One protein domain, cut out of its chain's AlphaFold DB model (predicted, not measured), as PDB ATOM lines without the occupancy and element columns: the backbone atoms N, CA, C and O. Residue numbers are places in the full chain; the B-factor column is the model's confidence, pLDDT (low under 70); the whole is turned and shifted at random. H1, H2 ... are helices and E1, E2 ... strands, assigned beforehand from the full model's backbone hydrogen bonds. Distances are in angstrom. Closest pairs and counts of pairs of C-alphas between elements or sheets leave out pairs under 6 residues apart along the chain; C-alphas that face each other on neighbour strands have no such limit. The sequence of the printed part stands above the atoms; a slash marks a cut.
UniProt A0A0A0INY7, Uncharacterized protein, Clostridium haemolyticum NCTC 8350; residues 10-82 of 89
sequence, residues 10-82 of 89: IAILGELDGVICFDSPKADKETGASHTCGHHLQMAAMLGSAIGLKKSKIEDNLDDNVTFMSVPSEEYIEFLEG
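AT A GLANCE: This is residues 10 to 82 of the 89 residues of an uncharacterized protein of Clostridium haemolyticum NCTC 8350 (UniProt A0A0A0INY7). Two parallel strands, E1 and E2, lie side by side as a narrow ribbon, and the long helix H1 runs back along one face of it. The unnamed residues 16 to 38 loop out at one end, residues 54 to 63, with H2, stick out at the other, and H3 lies beyond the end of E2. The printed part has 73 residues, with two named strands and three named helices in the order E1, H1, H2, E2, H3; the class is mixed, helices and strands. It is loose, with a radius of gyration of the C-alphas of 16.2 A, and only just flat, spanning 49 by 25 by 13 A.

HOW THE PARTS SIT: E1, residues 10 to 15, and E2, residues 65 to 71, are parallel neighbours at 19 degrees, with N 12 and O 67 2.8 A apart and N 69 and O 12 3.0 A apart, both within hydrogen-bond range. With H1, residues 39 to 56, and H2, residues 58 to 61, they form a strand-helix-strand unit, two parallel strands joined through helices, whose crossover is right-handed. The closest C-alphas of E1 and H1 are those of Gly 14 and Met 43, 4.7 A apart; those of H1 and E2 are Met 46 and Phe 68, 6.9 A apart. H1 and H2 are close but not clearly touching, the C-alphas of Leu 53 and Glu 59 being 7.8 A apart. H3, residues 76 to 81, is apart from E1, H1 and H2. Every O i to N i+4 pair is within hydrogen-bond range in H1, 1 of 2 in H3, and H2 is too short for one.

IN THESE COORDINATES: E1 begins at C-alpha 10, (-31.322, -31.279, 20.911), and is 16.3 A long. H1 is 25.5 A long and ends at C-alpha 56, (-35.920, -29.057, 4.307). E2 is 18.8 A long, and H3 ends at C-alpha 81, (-3.743, -41.162, 30.981).

THE WHOLE: The C-alphas farthest apart, of Glu 30 and Asn 61, are 50.5 A apart. The printed part has no cut. The link from E1 to H1, 23 residues, is long; within it residues 19 to 20 pair with residues 33 to 34, antiparallel. The links H1 to H2, H2 to E2 and E2 to H3 are tight. The mean pLDDT of the printed part is 88.8, and residues 77 to 82 are under 70.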
ATOM      1  N   ILE A  10     -32.270 -30.206  21.208       94.94
ATOM      2  CA  ILE A  10     -31.322 -31.279  20.911       94.94
ATOM      3  C   ILE A  10     -30.042 -30.659  20.355       94.94
ATOM      4  O   ILE A  10     -30.079 -29.893  19.392       94.94
ATOM      5  N   ALA A  11     -28.900 -30.998  20.948       96.06
ATOM      6  CA  ALA A  11     -27.602 -30.590  20.432       96.06
ATOM      7  C   ALA A  11     -27.019 -31.677  19.521       96.06
ATOM      8  O   ALA A  11     -26.960 -32.845  19.901       96.06
ATOM      9  N   ILE A  12     -26.561 -31.283  18.334       96.69
ATOM     10  CA  ILE A  12     -25.698 -32.099  17.480       96.69
ATOM     11  C   ILE A  12     -24.283 -31.563  17.657       96.69
ATOM     12  O   ILE A  12     -24.020 -30.389  17.382       96.69
ATOM     13  N   LEU A  13     -23.400 -32.421  18.158       95.94
ATOM     14  CA  LEU A  13     -22.028 -32.067  18.495       95.94
ATOM     15  C   LEU A  13     -21.069 -32.524  17.394       95.94
ATOM     16  O   LEU A  13     -21.254 -33.591  16.803       95.94
ATOM     17  N   GLY A  14     -20.053 -31.706  17.137       95.19
ATOM     18  CA  GLY A  14     -18.891 -32.067  16.332       95.19
ATOM     19  C   GLY A  14     -17.608 -31.679  17.053       95.19
ATOM     20  O   GLY A  14     -17.502 -30.564  17.561       95.19
ATOM     21  N   GLU A  15     -16.642 -32.583  17.113       94.06
ATOM     22  CA  GLU A  15     -15.378 -32.357  17.811       94.06
ATOM     23  C   GLU A  15     -14.355 -31.706  16.879       94.06
ATOM     24  O   GLU A  15     -14.335 -31.934  15.666       94.06
ATOM     25  N   LEU A  16     -13.538 -30.815  17.438       91.94
ATOM     26  CA  LEU A  16     -12.601 -29.991  16.670       91.94
ATOM     27  C   LEU A  16     -11.154 -30.452  16.753       91.94
ATOM     28  O   LEU A  16     -10.333 -30.007  15.953       91.94
ATOM     29  N   ASP A  17     -10.811 -31.256  17.743       88.56
ATOM     30  CA  ASP A  17      -9.438 -31.614  18.039       88.56
ATOM     31  C   ASP A  17      -8.927 -32.782  17.192       88.56
ATOM     32  O   ASP A  17      -9.631 -33.430  16.414       88.56
ATOM     33  N   GLY A  18      -7.617 -32.965  17.257       87.00
ATOM     34  CA  GLY A  18      -6.908 -34.092  16.683       87.00
ATOM     35  C   GLY A  18      -5.889 -34.587  17.696       87.00
ATOM     36  O   GLY A  18      -5.666 -33.960  18.730       87.00
ATOM     37  N   VAL A  19      -5.235 -35.690  17.364       88.00
ATOM     38  CA  VAL A  19      -4.295 -36.377  18.250       88.00
ATOM     39  C   VAL A  19      -2.876 -36.316  17.698       88.00
ATOM     40  O   VAL A  19      -2.651 -36.073  16.506       88.00
ATOM     41  N   ILE A  20      -1.898 -36.571  18.563       87.44
ATOM     42  CA  ILE A  20      -0.504 -36.744  18.152       87.44
ATOM     43  C   ILE A  20      -0.309 -38.191  17.694       87.44
ATOM     44  O   ILE A  20      -0.330 -39.120  18.496       87.44
ATOM     45  N   CYS A  21      -0.103 -38.396  16.396       86.50
ATOM     46  CA  CYS A  21       0.086 -39.715  15.808       86.50
ATOM     47  C   CYS A  21       1.099 -39.663  14.657       86.50
ATOM     48  O   CYS A  21       0.733 -39.634  13.486       86.50
ATOM     49  N   PHE A  22       2.394 -39.713  14.985       85.38
ATOM     50  CA  PHE A  22       3.486 -39.691  13.995       85.38
ATOM     51  C   PHE A  22       3.434 -40.816  12.943       85.38
ATOM     52  O   PHE A  22       4.012 -40.658  11.871       85.38
ATOM     53  N   ASP A  23       2.749 -41.933  13.214       89.19
ATOM     54  CA  ASP A  23       2.638 -43.043  12.247       89.19
ATOM     55  C   ASP A  23       1.603 -42.752  11.157       89.19
ATOM     56  O   ASP A  23       1.548 -43.441  10.135       89.19
ATOM     57  N   SER A  24       0.758 -41.740  11.367       89.00
ATOM     58  CA  SER A  24      -0.205 -41.325  10.365       89.00
ATOM     59  C   SER A  24       0.529 -40.777   9.142       89.00
ATOM     60  O   SER A  24       1.307 -39.829   9.262       89.00
ATOM     61  N   PRO A  25       0.214 -41.255   7.925       91.00
ATOM     62  CA  PRO A  25       0.790 -40.697   6.702       91.00
ATOM     63  C   PRO A  25       0.362 -39.240   6.458       91.00
ATOM     64  O   PRO A  25       0.890 -38.585   5.562       91.00
ATOM     65  N   LYS A  26      -0.623 -38.745   7.220       90.88
ATOM     66  CA  LYS A  26      -1.142 -37.376   7.163       90.88
ATOM     67  C   LYS A  26      -0.786 -36.549   8.400       90.88
ATOM     68  O   LYS A  26      -1.342 -35.465   8.554       90.88
ATOM     69  N   ALA A  27       0.072 -37.054   9.286       92.50
ATOM     70  CA  ALA A  27       0.550 -36.259  10.403       92.50
ATOM     71  C   ALA A  27       1.409 -35.092   9.923       92.50
ATOM     72  O   ALA A  27       2.178 -35.209   8.964       92.50
ATOM     73  N   ASP A  28       1.286 -33.973  10.627       92.44
ATOM     74  CA  ASP A  28       2.283 -32.922  10.551       92.44
ATOM     75  C   ASP A  28       3.655 -33.483  10.959       92.44
ATOM     76  O   ASP A  28       3.782 -34.207  11.947       92.44
ATOM     77  N   LYS A  29       4.689 -33.180  10.170       89.44
ATOM     78  CA  LYS A  29       6.007 -33.818  10.319       89.44
ATOM     79  C   LYS A  29       6.770 -33.347  11.552       89.44
ATOM     80  O   LYS A  29       7.650 -34.065  12.014       89.44
ATOM     81  N   GLU A  30       6.485 -32.140  12.027       90.75
ATOM     82  CA  GLU A  30       7.183 -31.532  13.157       90.75
ATOM     83  C   GLU A  30       6.491 -31.884  14.475       90.75
ATOM     84  O   GLU A  30       7.133 -32.318  15.428       90.75
ATOM     85  N   THR A  31       5.169 -31.744  14.514       86.69
ATOM     86  CA  THR A  31       4.368 -31.881  15.736       86.69
ATOM     87  C   THR A  31       3.742 -33.263  15.903       86.69
ATOM     88  O   THR A  31       3.358 -33.626  17.012       86.69
ATOM     89  N   GLY A  32       3.603 -34.038  14.824       87.06
ATOM     90  CA  GLY A  32       2.868 -35.304  14.822       87.06
ATOM     91  C   GLY A  32       1.345 -35.135  14.852       87.06
ATOM     92  O   GLY A  32       0.632 -36.135  14.917       87.06
ATOM     93  N   ALA A  33       0.829 -33.902  14.808       88.94
ATOM     94  CA  ALA A  33      -0.601 -33.625  14.885       88.94
ATOM     95  C   ALA A  33      -1.358 -34.197  13.676       88.94
ATOM     96  O   ALA A  33      -0.953 -34.022  12.524       88.94
ATOM     97  N   SER A  34      -2.479 -34.875  13.929       89.94
ATOM     98  CA  SER A  34      -3.325 -35.459  12.887       89.94
ATOM     99  C   SER A  34      -4.768 -35.683  13.362       89.94
ATOM    100  O   SER A  34      -5.011 -35.989  14.524       89.94
ATOM    101  N   HIS A  35      -5.748 -35.602  12.456       86.69
ATOM    102  CA  HIS A  35      -7.143 -35.973  12.753       86.69
ATOM    103  C   HIS A  35      -7.416 -37.459  12.461       86.69
ATOM    104  O   HIS A  35      -8.261 -37.789  11.622       86.69
ATOM    105  N   THR A  36      -6.689 -38.370  13.111       88.25
ATOM    106  CA  THR A  36      -6.844 -39.824  12.898       88.25
ATOM    107  C   THR A  36      -8.077 -40.431  13.558       88.25
ATOM    108  O   THR A  36      -8.559 -41.444  13.062       88.25
ATOM    109  N   CYS A  37      -8.637 -39.790  14.585       84.50
ATOM    110  CA  CYS A  37      -9.877 -40.219  15.248       84.50
ATOM    111  C   CYS A  37     -11.146 -39.819  14.472       84.50
ATOM    112  O   CYS A  37     -12.254 -40.235  14.789       84.50
ATOM    113  N   GLY A  38     -10.994 -39.068  13.371       87.56
ATOM    114  CA  GLY A  38     -12.098 -38.789  12.453       87.56
ATOM    115  C   GLY A  38     -12.958 -37.578  12.819       87.56
ATOM    116  O   GLY A  38     -14.002 -37.391  12.203       87.56
ATOM    117  N   HIS A  39     -12.517 -36.706  13.730       91.50
ATOM    118  CA  HIS A  39     -13.307 -35.550  14.202       91.50
ATOM    119  C   HIS A  39     -13.677 -34.592  13.051       91.50
ATOM    120  O   HIS A  39     -14.786 -34.072  12.957       91.50
ATOM    121  N   HIS A  40     -12.808 -34.489  12.042       91.12
ATOM    122  CA  HIS A  40     -13.107 -33.794  10.786       91.12
ATOM    123  C   HIS A  40     -14.345 -34.345  10.040       91.12
ATOM    124  O   HIS A  40     -15.094 -33.574   9.436       91.12
ATOM    125  N   LEU A  41     -14.595 -35.661  10.082       94.00
ATOM    126  CA  LEU A  41     -15.793 -36.285   9.510       94.00
ATOM    127  C   LEU A  41     -17.030 -35.974  10.351       94.00
ATOM    128  O   LEU A  41     -18.087 -35.691   9.789       94.00
ATOM    129  N   GLN A  42     -16.903 -35.985  11.677       95.00
ATOM    130  CA  GLN A  42     -17.988 -35.614  12.583       95.00
ATOM    131  C   GLN A  42     -18.412 -34.156  12.363       95.00
ATOM    132  O   GLN A  42     -19.603 -33.875  12.231       95.00
ATOM    133  N   MET A  43     -17.456 -33.238  12.199       96.62
ATOM    134  CA  MET A  43     -17.727 -31.848  11.824       96.62
ATOM    135  C   MET A  43     -18.456 -31.743  10.482       96.62
ATOM    136  O   MET A  43     -19.432 -30.998  10.360       96.62
ATOM    137  N   ALA A  44     -18.032 -32.516   9.477       97.00
ATOM    138  CA  ALA A  44     -18.716 -32.565   8.188       97.00
ATOM    139  C   ALA A  44     -20.147 -33.116   8.314       97.00
ATOM    140  O   ALA A  44     -21.063 -32.582   7.687       97.00
ATOM    141  N   ALA A  45     -20.367 -34.134   9.147       97.44
ATOM    142  CA  ALA A  45     -21.688 -34.698   9.410       97.44
ATOM    143  C   ALA A  45     -22.598 -33.707  10.154       97.44
ATOM    144  O   ALA A  45     -23.743 -33.505   9.744       97.44
ATOM    145  N   MET A  46     -22.083 -33.024  11.182       97.81
ATOM    146  CA  MET A  46     -22.794 -31.962  11.896       97.81
ATOM    147  C   MET A  46     -23.218 -30.854  10.922       97.81
ATOM    148  O   MET A  46     -24.400 -30.513  10.856       97.81
ATOM    149  N   LEU A  47     -22.298 -30.342  10.099       97.50
ATOM    150  CA  LEU A  47     -22.620 -29.340   9.079       97.50
ATOM    151  C   LEU A  47     -23.622 -29.866   8.041       97.50
ATOM    152  O   LEU A  47     -24.556 -29.156   7.671       97.50
ATOM    153  N   GLY A  48     -23.471 -31.115   7.600       97.75
ATOM    154  CA  GLY A  48     -24.394 -31.768   6.674       97.75
ATOM    155  C   GLY A  48     -25.816 -31.839   7.231       97.75
ATOM    156  O   GLY A  48     -26.768 -31.476   6.537       97.75
ATOM    157  N   SER A  49     -25.964 -32.217   8.504       97.00
ATOM    158  CA  SER A  49     -27.256 -32.215   9.195       97.00
ATOM    159  C   SER A  49     -27.849 -30.807   9.302       97.00
ATOM    160  O   SER A  49     -29.027 -30.631   8.999       97.00
ATOM    161  N   ALA A  50     -27.041 -29.789   9.620       96.25
ATOM    162  CA  ALA A  50     -27.490 -28.399   9.675       96.25
ATOM    163  C   ALA A  50     -28.019 -27.914   8.322       96.25
ATOM    164  O   ALA A  50     -29.105 -27.334   8.238       96.25
ATOM    165  N   ILE A  51     -27.283 -28.207   7.247       97.25
ATOM    166  CA  ILE A  51     -27.683 -27.876   5.878       97.25
ATOM    167  C   ILE A  51     -28.972 -28.611   5.504       97.25
ATOM    168  O   ILE A  51     -29.885 -27.988   4.960       97.25
ATOM    169  N   GLY A  52     -29.062 -29.914   5.780       96.62
ATOM    170  CA  GLY A  52     -30.234 -30.732   5.467       96.62
ATOM    171  C   GLY A  52     -31.488 -30.247   6.190       96.62
ATOM    172  O   GLY A  52     -32.503 -29.968   5.549       96.62
ATOM    173  N   LEU A  53     -31.390 -30.053   7.508       95.56
ATOM    174  CA  LEU A  53     -32.480 -29.544   8.338       95.56
ATOM    175  C   LEU A  53     -32.936 -28.166   7.855       95.56
ATOM    176  O   LEU A  53     -34.127 -27.978   7.606       95.56
ATOM    177  N   LYS A  54     -32.009 -27.236   7.591       93.75
ATOM    178  CA  LYS A  54     -32.390 -25.898   7.126       93.75
ATOM    179  C   LYS A  54     -33.012 -25.906   5.728       93.75
ATOM    180  O   LYS A  54     -34.007 -25.225   5.492       93.75
ATOM    181  N   LYS A  55     -32.459 -26.679   4.788       96.06
ATOM    182  CA  LYS A  55     -32.981 -26.764   3.412       96.06
ATOM    183  C   LYS A  55     -34.343 -27.446   3.334       96.06
ATOM    184  O   LYS A  55     -35.138 -27.085   2.471       96.06
ATOM    185  N   SER A  56     -34.617 -28.391   4.229       96.06
ATOM    186  CA  SER A  56     -35.920 -29.057   4.307       96.06
ATOM    187  C   SER A  56     -37.048 -28.140   4.796       96.06
ATOM    188  O   SER A  56     -38.211 -28.483   4.608       96.06
ATOM    189  N   LYS A  57     -36.723 -26.985   5.406       93.44
ATOM    190  CA  LYS A  57     -37.684 -26.082   6.067       93.44
ATOM    191  C   LYS A  57     -38.555 -26.801   7.106       93.44
ATOM    192  O   LYS A  57     -39.694 -26.418   7.353       93.44
ATOM    193  N   ILE A  58     -38.015 -27.848   7.732       93.31
ATOM    194  CA  ILE A  58     -38.736 -28.643   8.731       93.31
ATOM    195  C   ILE A  58     -39.036 -27.846  10.007       93.31
ATOM    196  O   ILE A  58     -39.871 -28.258  10.801       93.31
ATOM    197  N   GLU A  59     -38.388 -26.693  10.192       88.88
ATOM    198  CA  GLU A  59     -38.570 -25.792  11.331       88.88
ATOM    199  C   GLU A  59     -40.041 -25.515  11.678       88.88
ATOM    200  O   GLU A  59     -40.391 -25.599  12.851       88.88
ATOM    201  N   ASP A  60     -40.918 -25.291  10.699       87.38
ATOM    202  CA  ASP A  60     -42.341 -25.009  10.959       87.38
ATOM    203  C   ASP A  60     -43.135 -26.230  11.457       87.38
ATOM    204  O   ASP A  60     -44.242 -26.082  11.962       87.38
ATOM    205  N   ASN A  61     -42.567 -27.435  11.346       91.69
ATOM    206  CA  ASN A  61     -43.198 -28.706  11.718       91.69
ATOM    207  C   ASN A  61     -42.606 -29.331  12.993       91.69
ATOM    208  O   ASN A  61     -42.996 -30.433  13.370       91.69
ATOM    209  N   LEU A  62     -41.639 -28.669  13.632       91.00
ATOM    210  CA  LEU A  62     -41.041 -29.115  14.892       91.00
ATOM    211  C   LEU A  62     -41.544 -28.233  16.032       91.00
ATOM    212  O   LEU A  62     -41.449 -27.019  15.926       91.00
ATOM    213  N   ASP A  63     -41.976 -28.788  17.156       93.00
ATOM    214  CA  ASP A  63     -42.239 -27.982  18.368       93.00
ATOM    215  C   ASP A  63     -40.943 -27.625  19.129       93.00
ATOM    216  O   ASP A  63     -40.906 -26.742  19.995       93.00
ATOM    217  N   ASP A  64     -39.855 -28.274  18.721       92.25
ATOM    218  CA  ASP A  64     -38.554 -28.310  19.377       92.25
ATOM    219  C   ASP A  64     -37.500 -27.468  18.649       92.25
ATOM    220  O   ASP A  64     -37.756 -26.835  17.613       92.25
ATOM    221  N   ASN A  65     -36.282 -27.467  19.194       95.00
ATOM    222  CA  ASN A  65     -35.125 -26.829  18.576       95.00
ATOM    223  C   ASN A  65     -33.946 -27.794  18.412       95.00
ATOM    224  O   ASN A  65     -33.816 -28.795  19.113       95.00
ATOM    225  N   VAL A  66     -33.070 -27.437  17.472       95.44
ATOM    226  CA  VAL A  66     -31.785 -28.098  17.259       95.44
ATOM    227  C   VAL A  66     -30.674 -27.053  17.316       95.44
ATOM    228  O   VAL A  66     -30.729 -26.035  16.606       95.44
ATOM    229  N   THR A  67     -29.663 -27.316  18.137       95.06
ATOM    230  CA  THR A  67     -28.424 -26.538  18.226       95.06
ATOM    231  C   THR A  67     -27.271 -27.355  17.652       95.06
ATOM    232  O   THR A  67     -27.176 -28.553  17.883       95.06
ATOM    233  N   PHE A  68     -26.374 -26.701  16.921       96.12
ATOM    234  CA  PHE A  68     -25.144 -27.310  16.418       96.12
ATOM    235  C   PHE A  68     -23.982 -26.714  17.197       96.12
ATOM    236  O   PHE A  68     -23.889 -25.488  17.288       96.12
ATOM    237  N   MET A  69     -23.139 -27.553  17.791       95.81
ATOM    238  CA  MET A  69     -22.039 -27.092  18.635       95.81
ATOM    239  C   MET A  69     -20.749 -27.786  18.240       95.81
ATOM    240  O   MET A  69     -20.654 -29.010  18.268       95.81
ATOM    241  N   SER A  70     -19.741 -26.983  17.925       94.75
ATOM    242  CA  SER A  70     -18.375 -27.464  17.819       94.75
ATOM    243  C   SER A  70     -17.732 -27.469  19.203       94.75
ATOM    244  O   SER A  70     -17.718 -26.420  19.858       94.75
ATOM    245  N   VAL A  71     -17.204 -28.605  19.646       94.38
ATOM    246  CA  VAL A  71     -16.576 -28.747  20.965       94.38
ATOM    247  C   VAL A  71     -15.067 -28.981  20.825       94.38
ATOM    248  O   VAL A  71     -14.649 -29.730  19.940       94.38
ATOM    249  N   PRO A  72     -14.227 -28.301  21.624       91.12
ATOM    250  CA  PRO A  72     -12.790 -28.542  21.627       91.12
ATOM    251  C   PRO A  72     -12.415 -29.687  22.575       91.12
ATOM    252  O   PRO A  72     -13.127 -29.940  23.546       91.12
ATOM    253  N   SER A  73     -11.220 -30.245  22.365       85.56
ATOM    254  CA  SER A  73     -10.473 -30.990  23.388       85.56
ATOM    255  C   SER A  73     -11.181 -32.240  23.936       85.56
ATOM    256  O   SER A  73     -11.118 -32.485  25.140       85.56
ATOM    257  N   GLU A  74     -11.839 -33.018  23.075       84.88
ATOM    258  CA  GLU A  74     -12.418 -34.314  23.446       84.88
ATOM    259  C   GLU A  74     -11.328 -35.297  23.911       84.88
ATOM    260  O   GLU A  74     -11.441 -35.887  24.987       84.88
ATOM    261  N   GLU A  75     -10.184 -35.288  23.230       79.00
ATOM    262  CA  GLU A  75      -9.044 -36.179  23.466       79.00
ATOM    263  C   GLU A  75      -8.158 -35.716  24.632       79.00
ATOM    264  O   GLU A  75      -7.117 -36.304  24.935       79.00
ATOM    265  N   TYR A  76      -8.515 -34.627  25.321       72.31
ATOM    266  CA  TYR A  76      -7.680 -34.090  26.401       72.31
ATOM    267  C   TYR A  76      -7.531 -35.068  27.577       72.31
ATOM    268  O   TYR A  76      -6.539 -35.016  28.305       72.31
ATOM    269  N   ILE A  77      -8.479 -35.993  27.750       62.47
ATOM    270  CA  ILE A  77      -8.374 -37.063  28.751       62.47
ATOM    271  C   ILE A  77      -7.211 -38.013  28.407       62.47
ATOM    272  O   ILE A  77      -6.476 -38.418  29.309       62.47
ATOM    273  N   GLU A  78      -6.951 -38.291  27.122       60.59
ATOM    274  CA  GLU A  78      -5.839 -39.157  26.693       60.59
ATOM    275  C   GLU A  78      -4.455 -38.553  26.991       60.59
ATOM    276  O   GLU A  78      -3.481 -39.280  27.226       60.59
ATOM    277  N   PHE A  79      -4.352 -37.219  27.051       58.72
ATOM    278  CA  PHE A  79      -3.129 -36.540  27.493       58.72
ATOM    279  C   PHE A  79      -2.810 -36.797  28.973       58.72
ATOM    280  O   PHE A  79      -1.638 -36.765  29.349       58.72
ATOM    281  N   LEU A  80      -3.821 -37.054  29.808       55.69
ATOM    282  CA  LEU A  80      -3.649 -37.299  31.242       55.69
ATOM    283  C   LEU A  80      -3.385 -38.778  31.565       55.69
ATOM    284  O   LEU A  80      -2.743 -39.054  32.576       55.69
ATOM    285  N   GLU A  81      -3.830 -39.714  30.716       50.34
ATOM    286  CA  GLU A  81      -3.743 -41.162  30.981       50.34
ATOM    287  C   GLU A  81      -2.688 -41.941  30.168       50.34
ATOM    288  O   GLU A  81      -2.529 -43.141  30.375       50.34
ATOM    289  N   GLY A  82      -1.866 -41.287  29.338       48.75
ATOM    290  CA  GLY A  82      -0.562 -41.870  28.975       48.75
ATOM    291  C   GLY A  82      -0.342 -42.280  27.518       48.75
ATOM    292  O   GLY A  82       0.293 -43.300  27.253       48.75
TER     293      GLY A  82